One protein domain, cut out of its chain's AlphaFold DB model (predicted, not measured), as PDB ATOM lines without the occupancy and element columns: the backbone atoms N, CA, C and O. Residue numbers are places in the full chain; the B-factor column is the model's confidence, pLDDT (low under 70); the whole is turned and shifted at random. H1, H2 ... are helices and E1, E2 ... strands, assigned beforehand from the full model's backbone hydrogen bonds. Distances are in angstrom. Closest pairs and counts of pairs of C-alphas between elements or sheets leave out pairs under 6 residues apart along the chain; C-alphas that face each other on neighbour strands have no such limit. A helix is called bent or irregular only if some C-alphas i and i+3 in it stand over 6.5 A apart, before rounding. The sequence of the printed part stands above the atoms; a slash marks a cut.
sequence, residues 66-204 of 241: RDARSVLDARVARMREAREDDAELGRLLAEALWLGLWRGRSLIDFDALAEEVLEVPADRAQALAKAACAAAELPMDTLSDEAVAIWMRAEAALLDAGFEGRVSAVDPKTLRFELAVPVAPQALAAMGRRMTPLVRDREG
ATOM      1  N   ARG A  66      10.113  60.374  -8.612       92.81
ATOM      2  CA  ARG A  66       9.058  60.246  -7.593       92.81
ATOM      3  C   ARG A  66       7.923  59.344  -8.086       92.81
ATOM      4  O   ARG A  66       7.578  58.401  -7.392       92.81
ATOM      5  N   ASP A  67       7.402  59.602  -9.282       93.06
ATOM      6  CA  ASP A  67       6.294  58.840  -9.868       93.06
ATOM      7  C   ASP A  67       6.681  57.383 -10.114       93.06
ATOM      8  O   ASP A  67       5.944  56.482  -9.734       93.06
ATOM      9  N   ALA A  68       7.865  57.149 -10.689       94.00
ATOM     10  CA  ALA A  68       8.364  55.801 -10.945       94.00
ATOM     11  C   ALA A  68       8.486  54.985  -9.645       94.00
ATOM     12  O   ALA A  68       8.137  53.807  -9.625       94.00
ATOM     13  N   ARG A  69       8.930  55.620  -8.549       95.31
ATOM     14  CA  ARG A  69       8.973  54.999  -7.217       95.31
ATOM     15  C   ARG A  69       7.575  54.708  -6.687       95.31
ATOM     16  O   ARG A  69       7.312  53.574  -6.321       95.31
ATOM     17  N   SER A  70       6.682  55.700  -6.686       94.94
ATOM     18  CA  SER A  70       5.314  55.540  -6.174       94.94
ATOM     19  C   SER A  70       4.539  54.446  -6.908       94.94
ATOM     20  O   SER A  70       3.845  53.658  -6.272       94.94
ATOM     21  N   VAL A  71       4.690  54.364  -8.231       95.12
ATOM     22  CA  VAL A  71       4.083  53.312  -9.054       95.12
ATOM     23  C   VAL A  71       4.652  51.939  -8.707       95.12
ATOM     24  O   VAL A  71       3.882  51.002  -8.507       95.12
ATOM     25  N   LEU A  72       5.981  51.810  -8.613       95.56
ATOM     26  CA  LEU A  72       6.603  50.539  -8.240       95.56
ATOM     27  C   LEU A  72       6.167  50.101  -6.837       95.56
ATOM     28  O   LEU A  72       5.760  48.958  -6.674       95.56
ATOM     29  N   ASP A  73       6.192  50.996  -5.851       95.44
ATOM     30  CA  ASP A  73       5.813  50.677  -4.470       95.44
ATOM     31  C   ASP A  73       4.351  50.193  -4.390       95.44
ATOM     32  O   ASP A  73       4.066  49.174  -3.761       95.44
ATOM     33  N   ALA A  74       3.428  50.872  -5.085       94.31
ATOM     34  CA  ALA A  74       2.022  50.470  -5.145       94.31
ATOM     35  C   ALA A  74       1.832  49.111  -5.840       94.31
ATOM     36  O   ALA A  74       1.026  48.287  -5.405       94.31
ATOM     37  N   ARG A  75       2.581  48.846  -6.916       93.69
ATOM     38  CA  ARG A  75       2.505  47.572  -7.646       93.69
ATOM     39  C   ARG A  75       3.132  46.418  -6.867       93.69
ATOM     40  O   ARG A  75       2.572  45.329  -6.882       93.69
ATOM     41  N   VAL A  76       4.214  46.663  -6.132       95.81
ATOM     42  CA  VAL A  76       4.809  45.690  -5.204       95.81
ATOM     43  C   VAL A  76       3.830  45.327  -4.093       95.81
ATOM     44  O   VAL A  76       3.706  44.148  -3.775       95.81
ATOM     45  N   ALA A  77       3.106  46.299  -3.527       95.38
ATOM     46  CA  ALA A  77       2.078  46.014  -2.526       95.38
ATOM     47  C   ALA A  77       1.010  45.049  -3.075       95.38
ATOM     48  O   ALA A  77       0.776  44.001  -2.478       95.38
ATOM     49  N   ARG A  78       0.477  45.324  -4.274       93.50
ATOM     50  CA  ARG A  78      -0.485  44.433  -4.953       93.50
ATOM     51  C   ARG A  78       0.086  43.039  -5.238       93.50
ATOM     52  O   ARG A  78      -0.601  42.045  -5.050       93.50
ATOM     53  N   MET A  79       1.343  42.944  -5.676       96.06
ATOM     54  CA  MET A  79       2.000  41.647  -5.912       96.06
ATOM     55  C   MET A  79       2.159  40.842  -4.620       96.06
ATOM     56  O   MET A  79       1.992  39.628  -4.635       96.06
ATOM     57  N   ARG A  80       2.468  41.507  -3.501       96.38
ATOM     58  CA  ARG A  80       2.573  40.852  -2.189       96.38
ATOM     59  C   ARG A  80       1.220  40.351  -1.694       96.38
ATOM     60  O   ARG A  80       1.159  39.263  -1.135       96.38
ATOM     61  N   GLU A  81       0.151  41.105  -1.925       95.62
ATOM     62  CA  GLU A  81      -1.221  40.671  -1.623       95.62
ATOM     63  C   GLU A  81      -1.635  39.462  -2.473       95.62
ATOM     64  O   GLU A  81      -2.268  38.539  -1.969       95.62
ATOM     65  N   ALA A  82      -1.217  39.426  -3.740       94.81
ATOM     66  CA  ALA A  82      -1.504  38.335  -4.667       94.81
ATOM     67  C   ALA A  82      -0.552  37.127  -4.542       94.81
ATOM     68  O   ALA A  82      -0.619  36.230  -5.373       94.81
ATOM     69  N   ARG A  83       0.346  37.063  -3.543       91.44
ATOM     70  CA  ARG A  83       1.447  36.071  -3.489       91.44
ATOM     71  C   ARG A  83       0.993  34.603  -3.551       91.44
ATOM     72  O   ARG A  83       1.724  33.762  -4.084       91.44
ATOM     73  N   GLU A  84      -0.189  34.329  -3.008       91.69
ATOM     74  CA  GLU A  84      -0.815  33.000  -2.953       91.69
ATOM     75  C   GLU A  84      -1.757  32.723  -4.141       91.69
ATOM     76  O   GLU A  84      -2.191  31.591  -4.334       91.69
ATOM     77  N   ASP A  85      -2.072  33.738  -4.953       95.19
ATOM     78  CA  ASP A  85      -2.864  33.609  -6.177       95.19
ATOM     79  C   ASP A  85      -1.929  33.646  -7.390       95.19
ATOM     80  O   ASP A  85      -1.605  34.707  -7.927       95.19
ATOM     81  N   ASP A  86      -1.495  32.466  -7.835       94.62
ATOM     82  CA  ASP A  86      -0.588  32.311  -8.978       94.62
ATOM     83  C   ASP A  86      -1.106  32.992 -10.256       94.62
ATOM     84  O   ASP A  86      -0.306  33.490 -11.055       94.62
ATOM     85  N   ALA A  87      -2.426  33.045 -10.458       92.31
ATOM     86  CA  ALA A  87      -3.008  33.655 -11.645       92.31
ATOM     87  C   ALA A  87      -2.900  35.186 -11.588       92.31
ATOM     88  O   ALA A  87      -2.446  35.805 -12.556       92.31
ATOM     89  N   GLU A  88      -3.272  35.812 -10.466       92.00
ATOM     90  CA  GLU A  88      -3.139  37.268 -10.317       92.00
ATOM     91  C   GLU A  88      -1.674  37.699 -10.208       92.00
ATOM     92  O   GLU A  88      -1.263  38.649 -10.882       92.00
ATOM     93  N   LEU A  89      -0.855  36.970  -9.442       95.62
ATOM     94  CA  LEU A  89       0.578  37.231  -9.344       95.62
ATOM     95  C   LEU A  89       1.250  37.121 -10.714       95.62
ATOM     96  O   LEU A  89       2.008  38.014 -11.089       95.62
ATOM     97  N   GLY A  90       0.942  36.078 -11.490       94.25
ATOM     98  CA  GLY A  90       1.473  35.904 -12.839       94.25
ATOM     99  C   GLY A  90       1.150  37.081 -13.756       94.25
ATOM    100  O   GLY A  90       2.047  37.587 -14.434       94.25
ATOM    101  N   ARG A  91      -0.092  37.587 -13.728       90.38
ATOM    102  CA  ARG A  91      -0.487  38.784 -14.496       90.38
ATOM    103  C   ARG A  91       0.292  40.028 -14.072       90.38
ATOM    104  O   ARG A  91       0.794  40.758 -14.926       90.38
ATOM    105  N   LEU A  92       0.425  40.264 -12.768       92.38
ATOM    106  CA  LEU A  92       1.162  41.419 -12.248       92.38
ATOM    107  C   LEU A  92       2.659  41.342 -12.579       92.38
ATOM    108  O   LEU A  92       3.260  42.357 -12.936       92.38
ATOM    109  N   LEU A  93       3.258  40.152 -12.501       94.12
ATOM    110  CA  LEU A  93       4.655  39.915 -12.865       94.12
ATOM    111  C   LEU A  93       4.896  40.090 -14.371       94.12
ATOM    112  O   LEU A  93       5.901  40.685 -14.757       94.12
ATOM    113  N   ALA A  94       3.967  39.641 -15.217       90.88
ATOM    114  CA  ALA A  94       4.009  39.881 -16.658       90.88
ATOM    115  C   ALA A  94       3.990  41.385 -16.985       90.88
ATOM    116  O   ALA A  94       4.862  41.872 -17.709       90.88
ATOM    117  N   GLU A  95       3.070  42.150 -16.383       89.50
ATOM    118  CA  GLU A  95       3.053  43.613 -16.526       89.50
ATOM    119  C   GLU A  95       4.364  44.243 -16.017       89.50
ATOM    120  O   GLU A  95       4.914  45.149 -16.652       89.50
ATOM    121  N   ALA A  96       4.908  43.748 -14.900       92.00
ATOM    122  CA  ALA A  96       6.170  44.236 -14.352       92.00
ATOM    123  C   ALA A  96       7.346  44.039 -15.316       92.00
ATOM    124  O   ALA A  96       8.174  44.948 -15.462       92.00
ATOM    125  N   LEU A  97       7.380  42.886 -15.990       90.12
ATOM    126  CA  LEU A  97       8.343  42.529 -17.027       90.12
ATOM    127  C   LEU A  97       8.260  43.471 -18.223       90.12
ATOM    128  O   LEU A  97       9.258  44.075 -18.617       90.12
ATOM    129  N   TRP A  98       7.055  43.673 -18.736       86.75
ATOM    130  CA  TRP A  98       6.780  44.541 -19.877       86.75
ATOM    131  C   TRP A  98       7.158  45.994 -19.676       86.75
ATOM    132  O   TRP A  98       7.735  46.632 -20.562       86.75
ATOM    133  N   LEU A  99       6.816  46.520 -18.507       88.94
ATOM    134  CA  LEU A  99       7.015  47.921 -18.170       88.94
ATOM    135  C   LEU A  99       8.425  48.178 -17.625       88.94
ATOM    136  O   LEU A  99       8.858  49.330 -17.523       88.94
ATOM    137  N   GLY A 100       9.163  47.122 -17.274       90.94
ATOM    138  CA  GLY A 100      10.447  47.229 -16.593       90.94
ATOM    139  C   GLY A 100      10.310  47.990 -15.278       90.94
ATOM    140  O   GLY A 100      11.047  48.958 -15.061       90.94
ATOM    141  N   LEU A 101       9.322  47.619 -14.449       92.69
ATOM    142  CA  LEU A 101       8.938  48.377 -13.248       92.69
ATOM    143  C   LEU A 101      10.073  48.484 -12.224       92.69
ATOM    144  O   LEU A 101      10.187  49.512 -11.559       92.69
ATOM    145  N   TRP A 102      10.948  47.479 -12.144       93.62
ATOM    146  CA  TRP A 102      12.095  47.418 -11.223       93.62
ATOM    147  C   TRP A 102      13.031  48.635 -11.333       93.62
ATOM    148  O   TRP A 102      13.617  49.077 -10.338       93.62
ATOM    149  N   ARG A 103      13.081  49.276 -12.511       91.88
ATOM    150  CA  ARG A 103      13.804  50.538 -12.735       91.88
ATOM    151  C   ARG A 103      13.375  51.640 -11.765       91.88
ATOM    152  O   ARG A 103      14.201  52.468 -11.390       91.88
ATOM    153  N   GLY A 104      12.119  51.639 -11.307       91.62
ATOM    154  CA  GLY A 104      11.572  52.627 -10.371       91.62
ATOM    155  C   GLY A 104      12.317  52.721  -9.035       91.62
ATOM    156  O   GLY A 104      12.289  53.773  -8.398       91.62
ATOM    157  N   ARG A 105      13.046  51.674  -8.631       92.31
ATOM    158  CA  ARG A 105      13.904  51.652  -7.431       92.31
ATOM    159  C   ARG A 105      15.373  51.363  -7.756       92.31
ATOM    160  O   ARG A 105      16.130  51.024  -6.857       92.31
ATOM    161  N   SER A 106      15.787  51.561  -9.009       91.56
ATOM    162  CA  SER A 106      17.153  51.280  -9.485       91.56
ATOM    163  C   SER A 106      17.598  49.826  -9.301       91.56
ATOM    164  O   SER A 106      18.791  49.572  -9.151       91.56
ATOM    165  N   LEU A 107      16.661  48.879  -9.300       91.44
ATOM    166  CA  LEU A 107      17.001  47.458  -9.300       91.44
ATOM    167  C   LEU A 107      17.637  47.082 -10.645       91.44
ATOM    168  O   LEU A 107      17.352  47.712 -11.670       91.44
ATOM    169  N   ILE A 108      18.503  46.072 -10.627       90.81
ATOM    170  CA  ILE A 108      19.297  45.673 -11.796       90.81
ATOM    171  C   ILE A 108      18.394  45.037 -12.860       90.81
ATOM    172  O   ILE A 108      18.443  45.428 -14.031       90.81
ATOM    173  N   ASP A 109      17.525  44.116 -12.451       93.12
ATOM    174  CA  ASP A 109      16.671  43.333 -13.338       93.12
ATOM    175  C   ASP A 109      15.374  42.860 -12.649       93.12
ATOM    176  O   ASP A 109      15.024  43.279 -11.541       93.12
ATOM    177  N   PHE A 110      14.613  42.041 -13.378       93.94
ATOM    178  CA  PHE A 110      13.375  41.428 -12.910       93.94
ATOM    179  C   PHE A 110      13.613  40.396 -11.801       93.94
ATOM    180  O   PHE A 110      12.800  40.304 -10.884       93.94
ATOM    181  N   ASP A 111      14.722  39.661 -11.856       96.12
ATOM    182  CA  ASP A 111      15.032  38.618 -10.879       96.12
ATOM    183  C   ASP A 111      15.320  39.253  -9.509       96.12
ATOM    184  O   ASP A 111      14.755  38.823  -8.505       96.12
ATOM    185  N   ALA A 112      16.042  40.380  -9.477       96.25
ATOM    186  CA  ALA A 112      16.229  41.181  -8.266       96.25
ATOM    187  C   ALA A 112      14.897  41.690  -7.678       96.25
ATOM    188  O   ALA A 112      14.719  41.716  -6.461       96.25
ATOM    189  N   LEU A 113      13.924  42.073  -8.516       96.38
ATOM    190  CA  LEU A 113      12.580  42.423  -8.033       96.38
ATOM    191  C   LEU A 113      11.882  41.210  -7.397       96.38
ATOM    192  O   LEU A 113      11.263  41.348  -6.341       96.38
ATOM    193  N   ALA A 114      11.960  40.042  -8.029       96.25
ATOM    194  CA  ALA A 114      11.327  38.832  -7.520       96.25
ATOM    195  C   ALA A 114      11.940  38.388  -6.182       96.25
ATOM    196  O   ALA A 114      11.216  38.212  -5.202       96.25
ATOM    197  N   GLU A 115      13.263  38.273  -6.117       96.81
ATOM    198  CA  GLU A 115      13.951  37.687  -4.967       96.81
ATOM    199  C   GLU A 115      14.107  38.677  -3.813       96.81
ATOM    200  O   GLU A 115      13.729  38.365  -2.684       96.81
ATOM    201  N   GLU A 116      14.610  39.886  -4.076       95.56
ATOM    202  CA  GLU A 116      14.952  40.840  -3.012       95.56
ATOM    203  C   GLU A 116      13.731  41.602  -2.484       95.56
ATOM    204  O   GLU A 116      13.720  42.046  -1.336       95.56
ATOM    205  N   VAL A 117      12.702  41.796  -3.320       95.06
ATOM    206  CA  VAL A 117      11.536  42.625  -2.963       95.06
ATOM    207  C   VAL A 117      10.287  41.793  -2.704       95.06
ATOM    208  O   VAL A 117       9.556  42.083  -1.750       95.06
ATOM    209  N   LEU A 118      10.001  40.797  -3.544       95.25
ATOM    210  CA  LEU A 118       8.807  39.956  -3.402       95.25
ATOM    211  C   LEU A 118       9.067  38.675  -2.603       95.25
ATOM    212  O   LEU A 118       8.101  38.025  -2.204       95.25
ATOM    213  N   GLU A 119      10.334  38.328  -2.351       95.81
ATOM    214  CA  GLU A 119      10.741  37.075  -1.706       95.81
ATOM    215  C   GLU A 119      10.178  35.840  -2.438       95.81
ATOM    216  O   GLU A 119       9.808  34.829  -1.835       95.81
ATOM    217  N   VAL A 120      10.053  35.927  -3.762       95.75
ATOM    218  CA  VAL A 120       9.616  34.830  -4.631       95.75
ATOM    219  C   VAL A 120      10.831  34.350  -5.423       95.75
ATOM    220  O   VAL A 120      11.527  35.188  -5.991       95.75
ATOM    221  N   PRO A 121      11.090  33.028  -5.512       97.00
ATOM    222  CA  PRO A 121      12.189  32.516  -6.329       97.00
ATOM    223  C   PRO A 121      12.098  33.022  -7.774       97.00
ATOM    224  O   PRO A 121      11.015  32.941  -8.372       97.00
ATOM    225  N   ALA A 122      13.210  33.500  -8.348       95.88
ATOM    226  CA  ALA A 122      13.222  34.086  -9.690       95.88
ATOM    227  C   ALA A 122      12.649  33.131 -10.751       95.88
ATOM    228  O   ALA A 122      11.807  33.532 -11.555       95.88
ATOM    229  N   ASP A 123      13.002  31.844 -10.688       96.75
ATOM    230  CA  ASP A 123      12.493  30.820 -11.608       96.75
ATOM    231  C   ASP A 123      10.964  30.702 -11.566       96.75
ATOM    232  O   ASP A 123      10.309  30.631 -12.611       96.75
ATOM    233  N   ARG A 124      10.370  30.741 -10.362       96.12
ATOM    234  CA  ARG A 124       8.908  30.732 -10.192       96.12
ATOM    235  C   ARG A 124       8.305  32.009 -10.761       96.12
ATOM    236  O   ARG A 124       7.338  31.933 -11.513       96.12
ATOM    237  N   ALA A 125       8.872  33.171 -10.437       96.00
ATOM    238  CA  ALA A 125       8.364  34.451 -10.924       96.00
ATOM    239  C   ALA A 125       8.405  34.536 -12.460       96.00
ATOM    240  O   ALA A 125       7.429  34.949 -13.089       96.00
ATOM    241  N   GLN A 126       9.495  34.074 -13.078       94.62
ATOM    242  CA  GLN A 126       9.613  33.993 -14.530       94.62
ATOM    243  C   GLN A 126       8.612  33.009 -15.137       94.62
ATOM    244  O   GLN A 126       8.028  33.313 -16.176       94.62
ATOM    245  N   ALA A 127       8.414  31.836 -14.529       95.25
ATOM    246  CA  ALA A 127       7.450  30.850 -15.012       95.25
ATOM    247  C   ALA A 127       6.015  31.400 -14.982       95.25
ATOM    248  O   ALA A 127       5.307  31.299 -15.983       95.25
ATOM    249  N   LEU A 128       5.621  32.051 -13.883       95.81
ATOM    250  CA  LEU A 128       4.307  32.681 -13.742       95.81
ATOM    251  C   LEU A 128       4.105  33.819 -14.753       95.81
ATOM    252  O   LEU A 128       3.075  33.864 -15.425       95.81
ATOM    253  N   ALA A 129       5.099  34.696 -14.922       92.88
ATOM    254  CA  ALA A 129       5.041  35.774 -15.909       92.88
ATOM    255  C   ALA A 129       4.921  35.230 -17.343       92.88
ATOM    256  O   ALA A 129       4.083  35.692 -18.115       92.88
ATOM    257  N   LYS A 130       5.717  34.210 -17.698       92.19
ATOM    258  CA  LYS A 130       5.662  33.553 -19.016       92.19
ATOM    259  C   LYS A 130       4.302  32.901 -19.261       92.19
ATOM    260  O   LYS A 130       3.750  33.062 -20.346       92.19
ATOM    261  N   ALA A 131       3.757  32.200 -18.267       92.06
ATOM    262  CA  ALA A 131       2.439  31.576 -18.358       92.06
ATOM    263  C   ALA A 131       1.330  32.621 -18.558       92.06
ATOM    264  O   ALA A 131       0.476  32.445 -19.423       92.06
ATOM    265  N   ALA A 132       1.381  33.737 -17.826       90.38
ATOM    266  CA  ALA A 132       0.417  34.825 -17.968       90.38
ATOM    267  C   ALA A 132       0.520  35.533 -19.329       90.38
ATOM    268  O   ALA A 132      -0.505  35.782 -19.961       90.38
ATOM    269  N   CYS A 133       1.736  35.801 -19.821       85.88
ATOM    270  CA  CYS A 133       1.938  36.347 -21.165       85.88
ATOM    271  C   CYS A 133       1.392  35.406 -22.245       85.88
ATOM    272  O   CYS A 133       0.700  35.857 -23.154       85.88
ATOM    273  N   ALA A 134       1.655  34.101 -22.127       87.38
ATOM    274  CA  ALA A 134       1.138  33.104 -23.060       87.38
ATOM    275  C   ALA A 134      -0.398  33.046 -23.040       87.38
ATOM    276  O   ALA A 134      -1.018  33.054 -24.099       87.38
ATOM    277  N   ALA A 135      -1.011  33.051 -21.852       85.25
ATOM    278  CA  ALA A 135      -2.467  33.022 -21.696       85.25
ATOM    279  C   ALA A 135      -3.163  34.276 -22.251       85.25
ATOM    280  O   ALA A 135      -4.314  34.206 -22.670       85.25
ATOM    281  N   ALA A 136      -2.474  35.416 -22.244       77.75
ATOM    282  CA  ALA A 136      -2.992  36.681 -22.746       77.75
ATOM    283  C   ALA A 136      -2.574  36.985 -24.202       77.75
ATOM    284  O   ALA A 136      -2.916  38.049 -24.713       77.75
ATOM    285  N   GLU A 137      -1.846  36.074 -24.864       79.38
ATOM    286  CA  GLU A 137      -1.285  36.255 -26.218       79.38
ATOM    287  C   GLU A 137      -0.396  37.504 -26.350       79.38
ATOM    288  O   GLU A 137      -0.332  38.189 -27.373       79.38
ATOM    289  N   LEU A 138       0.321  37.799 -25.273       69.94
ATOM    290  CA  LEU A 138       1.103  39.005 -25.086       69.94
ATOM    291  C   LEU A 138       2.592  38.738 -25.404       69.94
ATOM    292  O   LEU A 138       3.171  37.779 -24.886       69.94
ATOM    293  N   PRO A 139       3.261  39.559 -26.247       69.94
ATOM    294  CA  PRO A 139       4.682  39.373 -26.567       69.94
ATOM    295  C   PRO A 139       5.583  39.589 -25.345       69.94
ATOM    296  O   PRO A 139       5.470  40.604 -24.688       69.94
ATOM    297  N   MET A 140       6.563  38.726 -25.074       69.06
ATOM    298  CA  MET A 140       7.470  38.871 -23.911       69.06
ATOM    299  C   MET A 140       8.425  40.085 -23.962       69.06
ATOM    300  O   MET A 140       9.155  40.337 -23.003       69.06
ATOM    301  N   ASP A 141       8.449  40.831 -25.066       70.50
ATOM    302  CA  ASP A 141       9.341  41.975 -25.237       70.50
ATOM    303  C   ASP A 141       8.882  43.193 -24.425       70.50
ATOM    304  O   ASP A 141       7.699  43.525 -24.352       70.50
ATOM    305  N   THR A 142       9.849  43.919 -23.861       69.25
ATOM    306  CA  THR A 142       9.581  45.178 -23.154       69.25
ATOM    307  C   THR A 142       8.962  46.214 -24.084       69.25
ATOM    308  O   THR A 142       9.425  46.392 -25.217       69.25
ATOM    309  N   LEU A 143       7.992  46.967 -23.568       82.69
ATOM    310  CA  LEU A 143       7.385  48.082 -24.285       82.69
ATOM    311  C   LEU A 143       8.411  49.176 -24.617       82.69
ATOM    312  O   LEU A 143       9.475  49.281 -24.002       82.69
ATOM    313  N   SER A 144       8.082  50.021 -25.599       83.50
ATOM    314  CA  SER A 144       8.893  51.206 -25.887       83.50
ATOM    315  C   SER A 144       8.932  52.132 -24.668       83.50
ATOM    316  O   SER A 144       7.953  52.229 -23.927       83.50
ATOM    317  N   ASP A 145      10.034  52.865 -24.475       85.06
ATOM    318  CA  ASP A 145      10.139  53.815 -23.356       85.06
ATOM    319  C   ASP A 145       9.005  54.858 -23.372       85.06
ATOM    320  O   ASP A 145       8.572  55.309 -22.317       85.06
ATOM    321  N   GLU A 146       8.473  55.201 -24.552       84.44
ATOM    322  CA  GLU A 146       7.298  56.070 -24.695       84.44
ATOM    323  C   GLU A 146       6.034  55.436 -24.119       84.44
ATOM    324  O   GLU A 146       5.356  56.061 -23.302       84.44
ATOM    325  N   ALA A 147       5.736  54.188 -24.489       86.38
ATOM    326  CA  ALA A 147       4.580  53.470 -23.967       86.38
ATOM    327  C   ALA A 147       4.691  53.271 -22.448       86.38
ATOM    328  O   ALA A 147       3.726  53.518 -21.724       86.38
ATOM    329  N   VAL A 148       5.887  52.931 -21.950       89.81
ATOM    330  CA  VAL A 148       6.140  52.846 -20.504       89.81
ATOM    331  C   VAL A 148       5.923  54.199 -19.829       89.81
ATOM    332  O   VAL A 148       5.275  54.262 -18.785       89.81
ATOM    333  N   ALA A 149       6.431  55.293 -20.405       90.06
ATOM    334  CA  ALA A 149       6.286  56.617 -19.815       90.06
ATOM    335  C   ALA A 149       4.822  57.064 -19.743       90.06
ATOM    336  O   ALA A 149       4.403  57.616 -18.724       90.06
ATOM    337  N   ILE A 150       4.038  56.804 -20.793       90.19
ATOM    338  CA  ILE A 150       2.596  57.080 -20.824       90.19
ATOM    339  C   ILE A 150       1.887  56.259 -19.745       90.19
ATOM    340  O   ILE A 150       1.151  56.831 -18.940       90.19
ATOM    341  N   TRP A 151       2.152  54.952 -19.684       92.75
ATOM    342  CA  TRP A 151       1.543  54.060 -18.701       92.75
ATOM    343  C   TRP A 151       1.867  54.489 -17.264       92.75
ATOM    344  O   TRP A 151       0.961  54.702 -16.461       92.75
ATOM    345  N   MET A 152       3.147  54.715 -16.948       93.06
ATOM    346  CA  MET A 152       3.572  55.097 -15.596       93.06
ATOM    347  C   MET A 152       3.008  56.455 -15.182       93.06
ATOM    348  O   MET A 152       2.622  56.631 -14.031       93.06
ATOM    349  N   ARG A 153       2.937  57.424 -16.104       93.44
ATOM    350  CA  ARG A 153       2.326  58.734 -15.830       93.44
ATOM    351  C   ARG A 153       0.824  58.625 -15.588       93.44
ATOM    352  O   ARG A 153       0.305  59.397 -14.783       93.44
ATOM    353  N   ALA A 154       0.146  57.704 -16.269       93.31
ATOM    354  CA  ALA A 154      -1.271  57.446 -16.065       93.31
ATOM    355  C   ALA A 154      -1.533  56.824 -14.689       93.31
ATOM    356  O   ALA A 154      -2.298  57.385 -13.907       93.31
ATOM    357  N   GLU A 155      -0.833  55.735 -14.356       94.25
ATOM    358  CA  GLU A 155      -0.952  55.072 -13.051       94.25
ATOM    359  C   GLU A 155      -0.581  56.041 -11.916       94.25
ATOM    360  O   GLU A 155      -1.321  56.178 -10.945       94.25
ATOM    361  N   ALA A 156       0.512  56.800 -12.060       94.44
ATOM    362  CA  ALA A 156       0.911  57.801 -11.073       94.44
ATOM    363  C   ALA A 156      -0.145  58.901 -10.879       94.44
ATOM    364  O   ALA A 156      -0.298  59.403  -9.769       94.44
ATOM    365  N   ALA A 157      -0.870  59.289 -11.934       93.56
ATOM    366  CA  ALA A 157      -1.947  60.267 -11.821       93.56
ATOM    367  C   ALA A 157      -3.146  59.716 -11.034       93.56
ATOM    368  O   ALA A 157      -3.731  60.464 -10.254       93.56
ATOM    369  N   LEU A 158      -3.488  58.434 -11.208       93.19
ATOM    370  CA  LEU A 158      -4.535  57.782 -10.415       93.19
ATOM    371  C   LEU A 158      -4.139  57.695  -8.940       93.19
ATOM    372  O   LEU A 158      -4.923  58.087  -8.080       93.19
ATOM    373  N   LEU A 159      -2.904  57.261  -8.664       93.00
ATOM    374  CA  LEU A 159      -2.375  57.138  -7.303       93.00
ATOM    375  C   LEU A 159      -2.340  58.487  -6.574       93.00
ATOM    376  O   LEU A 159      -2.789  58.586  -5.439       93.00
ATOM    377  N   ASP A 160      -1.831  59.533  -7.227       92.12
ATOM    378  CA  ASP A 160      -1.710  60.874  -6.637       92.12
ATOM    379  C   ASP A 160      -3.074  61.536  -6.398       92.12
ATOM    380  O   ASP A 160      -3.241  62.281  -5.437       92.12
ATOM    381  N   ALA A 161      -4.063  61.251  -7.251       89.25
ATOM    382  CA  ALA A 161      -5.425  61.750  -7.093       89.25
ATOM    383  C   ALA A 161      -6.301  60.880  -6.170       89.25
ATOM    384  O   ALA A 161      -7.431  61.269  -5.877       89.25
ATOM    385  N   GLY A 162      -5.802  59.724  -5.719       89.25
ATOM    386  CA  GLY A 162      -6.536  58.799  -4.855       89.25
ATOM    387  C   GLY A 162      -7.736  58.133  -5.534       89.25
ATOM    388  O   GLY A 162      -8.703  57.790  -4.859       89.25
ATOM    389  N   PHE A 163      -7.711  57.983  -6.861       89.25
ATOM    390  CA  PHE A 163      -8.790  57.314  -7.585       89.25
ATOM    391  C   PHE A 163      -8.573  55.805  -7.617       89.25
ATOM    392  O   PHE A 163      -7.505  55.327  -8.004       89.25
ATOM    393  N   GLU A 164      -9.620  55.054  -7.283       85.44
ATOM    394  CA  GLU A 164      -9.650  53.617  -7.526       85.44
ATOM    395  C   GLU A 164      -9.783  53.344  -9.026       85.44
ATOM    396  O   GLU A 164     -10.684  53.844  -9.707       85.44
ATOM    397  N   GLY A 165      -8.843  52.564  -9.549       84.88
ATOM    398  CA  GLY A 165      -8.776  52.236 -10.959       84.88
ATOM    399  C   GLY A 165      -7.583  51.360 -11.297       84.88
ATOM    400  O   GLY A 165      -6.644  51.209 -10.507       84.88
ATOM    401  N   ARG A 166      -7.622  50.792 -12.499       85.19
ATOM    402  CA  ARG A 166      -6.550  49.961 -13.046       85.19
ATOM    403  C   ARG A 166      -6.132  50.507 -14.405       85.19
ATOM    404  O   ARG A 166      -6.966  50.687 -15.294       85.19
ATOM    405  N   VAL A 167      -4.835  50.760 -14.561       89.19
ATOM    406  CA  VAL A 167      -4.208  50.922 -15.875       89.19
ATOM    407  C   VAL A 167      -3.542  49.604 -16.241       89.19
ATOM    408  O   VAL A 167      -2.683  49.114 -15.506       89.19
ATOM    409  N   SER A 168      -3.907  49.053 -17.394       84.56
ATOM    410  CA  SER A 168      -3.296  47.837 -17.938       84.56
ATOM    411  C   SER A 168      -2.863  48.063 -19.382       84.56
ATOM    412  O   SER A 168      -3.514  48.787 -20.141       84.56
ATOM    413  N   ALA A 169      -1.737  47.463 -19.760       78.81
ATOM    414  CA  ALA A 169      -1.311  47.405 -21.153       78.81
ATOM    415  C   ALA A 169      -2.025  46.227 -21.827       78.81
ATOM    416  O   ALA A 169      -1.903  45.097 -21.368       78.81
ATOM    417  N   VAL A 170      -2.795  46.496 -22.883       78.31
ATOM    418  CA  VAL A 170      -3.482  45.443 -23.656       78.31
ATOM    419  C   VAL A 170      -2.565  44.906 -24.742       78.31
ATOM    420  O   VAL A 170      -2.545  43.716 -25.007       78.31
ATOM    421  N   ASP A 171      -1.806  45.793 -25.371       75.69
ATOM    422  CA  ASP A 171      -0.814  45.474 -26.386       75.69
ATOM    423  C   ASP A 171       0.243  46.601 -26.402       75.69
ATOM    424  O   ASP A 171       0.109  47.583 -25.660       75.69
ATOM    425  N   PRO A 172       1.298  46.523 -27.234       73.88
ATOM    426  CA  PRO A 172       2.341  47.547 -27.251       73.88
ATOM    427  C   PRO A 172       1.917  48.974 -27.631       73.88
ATOM    428  O   PRO A 172       2.730  49.896 -27.538       73.88
ATOM    429  N   LYS A 173       0.688  49.169 -28.104       79.00
ATOM    430  CA  LYS A 173       0.130  50.442 -28.576       79.00
ATOM    431  C   LYS A 173      -1.151  50.844 -27.843       79.00
ATOM    432  O   LYS A 173      -1.523  52.015 -27.920       79.00
ATOM    433  N   THR A 174      -1.796  49.923 -27.134       82.56
ATOM    434  CA  THR A 174      -3.105  50.143 -26.511       82.56
ATOM    435  C   THR A 174      -3.033  50.020 -24.994       82.56
ATOM    436  O   THR A 174      -2.613  48.999 -24.444       82.56
ATOM    437  N   LEU A 175      -3.522  51.053 -24.307       83.81
ATOM    438  CA  LEU A 175      -3.752  51.042 -22.864       83.81
ATOM    439  C   LEU A 175      -5.247  50.940 -22.570       83.81
ATOM    440  O   LEU A 175      -6.059  51.593 -23.227       83.81
ATOM    441  N   ARG A 176      -5.600  50.151 -21.553       88.62
ATOM    442  CA  ARG A 176      -6.952  50.074 -20.997       88.62
ATOM    443  C   ARG A 176      -6.983  50.762 -19.639       88.62
ATOM    444  O   ARG A 176      -6.119  50.526 -18.796       88.62
ATOM    445  N   PHE A 177      -8.014  51.578 -19.448       89.75
ATOM    446  CA  PHE A 177      -8.344  52.211 -18.179       89.75
ATOM    447  C   PHE A 177      -9.647  51.612 -17.665       89.75
ATOM    448  O   PHE A 177     -10.682  51.737 -18.317       89.75
ATOM    449  N   GLU A 178      -9.597  50.975 -16.504       91.75
ATOM    450  CA  GLU A 178     -10.779  50.492 -15.796       91.75
ATOM    451  C   GLU A 178     -11.026  51.432 -14.617       91.75
ATOM    452  O   GLU A 178     -10.211  51.520 -13.697       91.75
ATOM    453  N   LEU A 179     -12.109  52.207 -14.699       92.19
ATOM    454  CA  LEU A 179     -12.436  53.295 -13.777       92.19
ATOM    455  C   LEU A 179     -13.925  53.258 -13.443       92.19
ATOM    456  O   LEU A 179     -14.754  52.987 -14.315       92.19
ATOM    457  N   ALA A 180     -14.278  53.614 -12.208       90.81
ATOM    458  CA  ALA A 180     -15.674  53.833 -11.860       90.81
ATOM    459  C   ALA A 180     -16.222  55.062 -12.611       90.81
ATOM    460  O   ALA A 180     -15.603  56.130 -12.633       90.81
ATOM    461  N   VAL A 181     -17.411  54.923 -13.207       90.94
ATOM    462  CA  VAL A 181     -18.049  55.965 -14.036       90.94
ATOM    463  C   VAL A 181     -18.088  57.348 -13.360       90.94
ATOM    464  O   VAL A 181     -17.752  58.322 -14.034       90.94
ATOM    465  N   PRO A 182     -18.406  57.482 -12.052       92.50
ATOM    466  CA  PRO A 182     -18.485  58.796 -11.407       92.50
ATOM    467  C   PRO A 182     -17.157  59.560 -11.329       92.50
ATOM    468  O   PRO A 182     -17.172  60.790 -11.295       92.50
ATOM    469  N   VAL A 183     -16.021  58.852 -11.288       90.69
ATOM    470  CA  VAL A 183     -14.675  59.449 -11.159       90.69
ATOM    471  C   VAL A 183     -13.909  59.483 -12.482       90.69
ATOM    472  O   VAL A 183     -12.852  60.114 -12.576       90.69
ATOM    473  N   ALA A 184     -14.424  58.816 -13.521       90.31
ATOM    474  CA  ALA A 184     -13.750  58.681 -14.806       90.31
ATOM    475  C   ALA A 184     -13.377  60.036 -15.450       90.31
ATOM    476  O   ALA A 184     -12.231  60.168 -15.886       90.31
ATOM    477  N   PRO A 185     -14.242  61.075 -15.474       92.50
ATOM    478  CA  PRO A 185     -13.875  62.369 -16.055       92.50
ATOM    479  C   PRO A 185     -12.687  63.033 -15.344       92.50
ATOM    480  O   PRO A 185     -11.768  63.540 -15.993       92.50
ATOM    481  N   GLN A 186     -12.676  63.014 -14.010       92.38
ATOM    482  CA  GLN A 186     -11.623  63.626 -13.202       92.38
ATOM    483  C   GLN A 186     -10.309  62.845 -13.326       92.38
ATOM    484  O   GLN A 186      -9.246  63.458 -13.468       92.38
ATOM    485  N   ALA A 187     -10.385  61.513 -13.336       92.25
ATOM    486  CA  ALA A 187      -9.246  60.627 -13.546       92.25
ATOM    487  C   ALA A 187      -8.611  60.838 -14.933       92.25
ATOM    488  O   ALA A 187      -7.403  61.059 -15.030       92.25
ATOM    489  N   LEU A 188      -9.416  60.872 -16.002       91.06
ATOM    490  CA  LEU A 188      -8.951  61.153 -17.367       91.06
ATOM    491  C   LEU A 188      -8.305  62.536 -17.483       91.06
ATOM    492  O   LEU A 188      -7.233  62.671 -18.077       91.06
ATOM    493  N   ALA A 189      -8.889  63.557 -16.852       91.75
ATOM    494  CA  ALA A 189      -8.295  64.890 -16.817       91.75
ATOM    495  C   ALA A 189      -6.945  64.910 -16.072       91.75
ATOM    496  O   ALA A 189      -6.001  65.566 -16.519       91.75
ATOM    497  N   ALA A 190      -6.825  64.192 -14.949       91.44
ATOM    498  CA  ALA A 190      -5.575  64.075 -14.197       91.44
ATOM    499  C   ALA A 190      -4.480  63.369 -15.010       91.44
ATOM    500  O   ALA A 190      -3.356  63.874 -15.097       91.44
ATOM    501  N   MET A 191      -4.826  62.260 -15.670       91.75
ATOM    502  CA  MET A 191      -3.927  61.531 -16.566       91.75
ATOM    503  C   MET A 191      -3.460  62.415 -17.732       91.75
ATOM    504  O   MET A 191      -2.256  62.540 -17.967       91.75
ATOM    505  N   GLY A 192      -4.378  63.122 -18.400       88.50
ATOM    506  CA  GLY A 192      -4.050  64.024 -19.511       88.50
ATOM    507  C   GLY A 192      -3.077  65.146 -19.122       88.50
ATOM    508  O   GLY A 192      -2.105  65.415 -19.838       88.50
ATOM    509  N   ARG A 193      -3.254  65.752 -17.937       88.00
ATOM    510  CA  ARG A 193      -2.311  66.757 -17.407       88.00
ATOM    511  C   ARG A 193      -0.902  66.190 -17.244       88.00
ATOM    512  O   ARG A 193       0.068  66.856 -17.604       88.00
ATOM    513  N   ARG A 194      -0.772  64.952 -16.755       86.00
ATOM    514  CA  ARG A 194       0.537  64.299 -16.598       86.00
ATOM    515  C   ARG A 194       1.163  63.884 -17.925       86.00
ATOM    516  O   ARG A 194       2.387  63.865 -18.013       86.00
ATOM    517  N   MET A 195       0.377  63.612 -18.964       85.38
ATOM    518  CA  MET A 195       0.891  63.270 -20.299       85.38
ATOM    519  C   MET A 195       1.301  64.491 -21.137       85.38
ATOM    520  O   MET A 195       2.144  64.362 -22.021       85.38
ATOM    521  N   THR A 196       0.779  65.686 -20.831       79.56
ATOM    522  CA  THR A 196       0.999  66.925 -21.611       79.56
ATOM    523  C   THR A 196       2.474  67.212 -21.969       79.56
ATOM    524  O   THR A 196       2.733  67.584 -23.114       79.56
ATOM    525  N   PRO A 197       3.470  67.021 -21.075       75.25
ATOM    526  CA  PRO A 197       4.872  67.237 -21.439       75.25
ATOM    527  C   PRO A 197       5.374  66.328 -22.574       75.25
ATOM    528  O   PRO A 197       6.131  66.795 -23.414       75.25
ATOM    529  N   LEU A 198       4.912  65.073 -22.648       73.06
ATOM    530  CA  LEU A 198       5.321  64.138 -23.708       73.06
ATOM    531  C   LEU A 198       4.811  64.576 -25.085       73.06
ATOM    532  O   LEU A 198       5.508  64.441 -26.087       73.06
ATOM    533  N   VAL A 199       3.601  65.142 -25.130       70.81
ATOM    534  CA  VAL A 199       3.008  65.680 -26.362       70.81
ATOM    535  C   VAL A 199       3.812  66.886 -26.856       70.81
ATOM    536  O   VAL A 199       4.168  66.949 -28.030       70.81
ATOM    537  N   ARG A 200       4.194  67.793 -25.947       64.88
ATOM    538  CA  ARG A 200       5.036  68.956 -26.277       64.88
ATOM    539  C   ARG A 200       6.420  68.552 -26.790       64.88
ATOM    540  O   ARG A 200       6.930  69.186 -27.712       64.88
ATOM    541  N   ASP A 201       7.006  67.485 -26.246       61.88
ATOM    542  CA  ASP A 201       8.286  66.944 -26.725       61.88
ATOM    543  C   ASP A 201       8.188  66.405 -28.165       61.88
ATOM    544  O   ASP A 201       9.149  66.506 -28.934       61.88
ATOM    545  N   ARG A 202       7.018  65.877 -28.555       61.59
ATOM    546  CA  ARG A 202       6.731  65.414 -29.922       61.59
ATOM    547  C   ARG A 202       6.536  66.580 -30.893       61.59
ATOM    548  O   ARG A 202       7.078  66.548 -31.996       61.59
ATOM    549  N   GLU A 203       5.825  67.625 -30.474       56.28
ATOM    550  CA  GLU A 203       5.572  68.833 -31.278       56.28
ATOM    551  C   GLU A 203       6.840  69.685 -31.477       56.28
ATOM    552  O   GLU A 203       7.099  70.179 -32.575       56.28
ATOM    553  N   GLY A 204       7.711  69.772 -30.464       51.47
ATOM    554  CA  GLY A 204       9.026  70.427 -30.555       51.47
ATOM    555  C   GLY A 204      10.068  69.670 -31.397       51.47
ATOM    556  O   GLY A 204      11.202  70.129 -31.557       51.47
TER     557      GLY A 204
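AT A GLANCE: This is residues 66 to 204 of the 241 residues of an uncharacterized protein of Sandaracinus sp (UniProt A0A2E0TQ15). Two parts sit side by side: a cluster of five helices, H1 to H5, in which H5 crosses H2, and a second part where H6 packs on both the two-strand hairpin E1 E2 and H7. H1 joins the parts through residues 67 to 71, which pack on H6, and residues 199 to 204 at the end of the printed part stick out. The printed part has 139 residues with seven named helices and two named strands, in the order H1 H2 H3 H4 H5 H6 E1 E2 H7; the sheet is antiparallel and the class is mostly helix. The whole is compact, with a radius of gyration of the C-alphas of 15.0 A and spans of 42 by 35 by 29 A.

IN THESE COORDINATES: Find C-alpha 165 at (-8.776, 52.236, -10.959); there E1 begins, residues 165 to 169, 13.5 A long, and E2 returns as residues 175 to 179, 12.8 A. Before them runs H6, residues 145 to 161, 23.9 A; after them H7, residues 184 to 203, 27.3 A, ends at C-alpha 203, (5.572, 68.833, -31.278). H7 is irregular, with C-alphas 194 and 197 7.1 A apart, and has a kink of 44 degrees near residue 197. Go back to C-alpha 66 at (9.058, 60.246, -7.593) for H1, residues 66 to 81, 22.9 A; then come H2, 86 to 99, 19.6 A, H3, 101 to 105, H4, 110 to 117, and H5, 122 to 135, 19.8 A.

HOW THE PARTS SIT: Look first at the hairpin E1 and E2, where N 166 and O 178 are within hydrogen-bond range at 2.9 A. The closest C-alphas of H6 and E1 are Glu 155 and Val 167, 6.0 A. H7 touches H6 with residues 187 to 195 alone, closest at C-alphas 154 and 191, 4.9 A, opposite ways at a steep tilt of 35.2 degrees, only just past shallow. H1, the hub, touches H6 about perpendicular at 78 degrees, C-alphas 67 and 156 being closest at 5.6 A. It touches H3 at C-alphas 68 and 104, 4.5 A, and forms a helical hairpin with H2, closest at C-alphas 79 and 89, 5.8 A. H5 touches H2 about perpendicular at 90 degrees, C-alphas 94 and 129 at 4.3 A, and H4 at C-alphas 122 and 111, 5.0 A. H5 and H7 are apart. Every O i to N i+4 pair is within hydrogen-bond range in H1, H2, H4, H5 and H6; H7 has 13 of 16, and H3 has 0 of 1 but 2 of 2 O i to N i+3 pairs.

THE WHOLE: The two C-alphas farthest apart, Glu 84 and Gly 204, are 47.5 A apart. The printed part has no cut and no long link. Look for pLDDT under 70 at residues 138 to 140, 142 and 200 to 204.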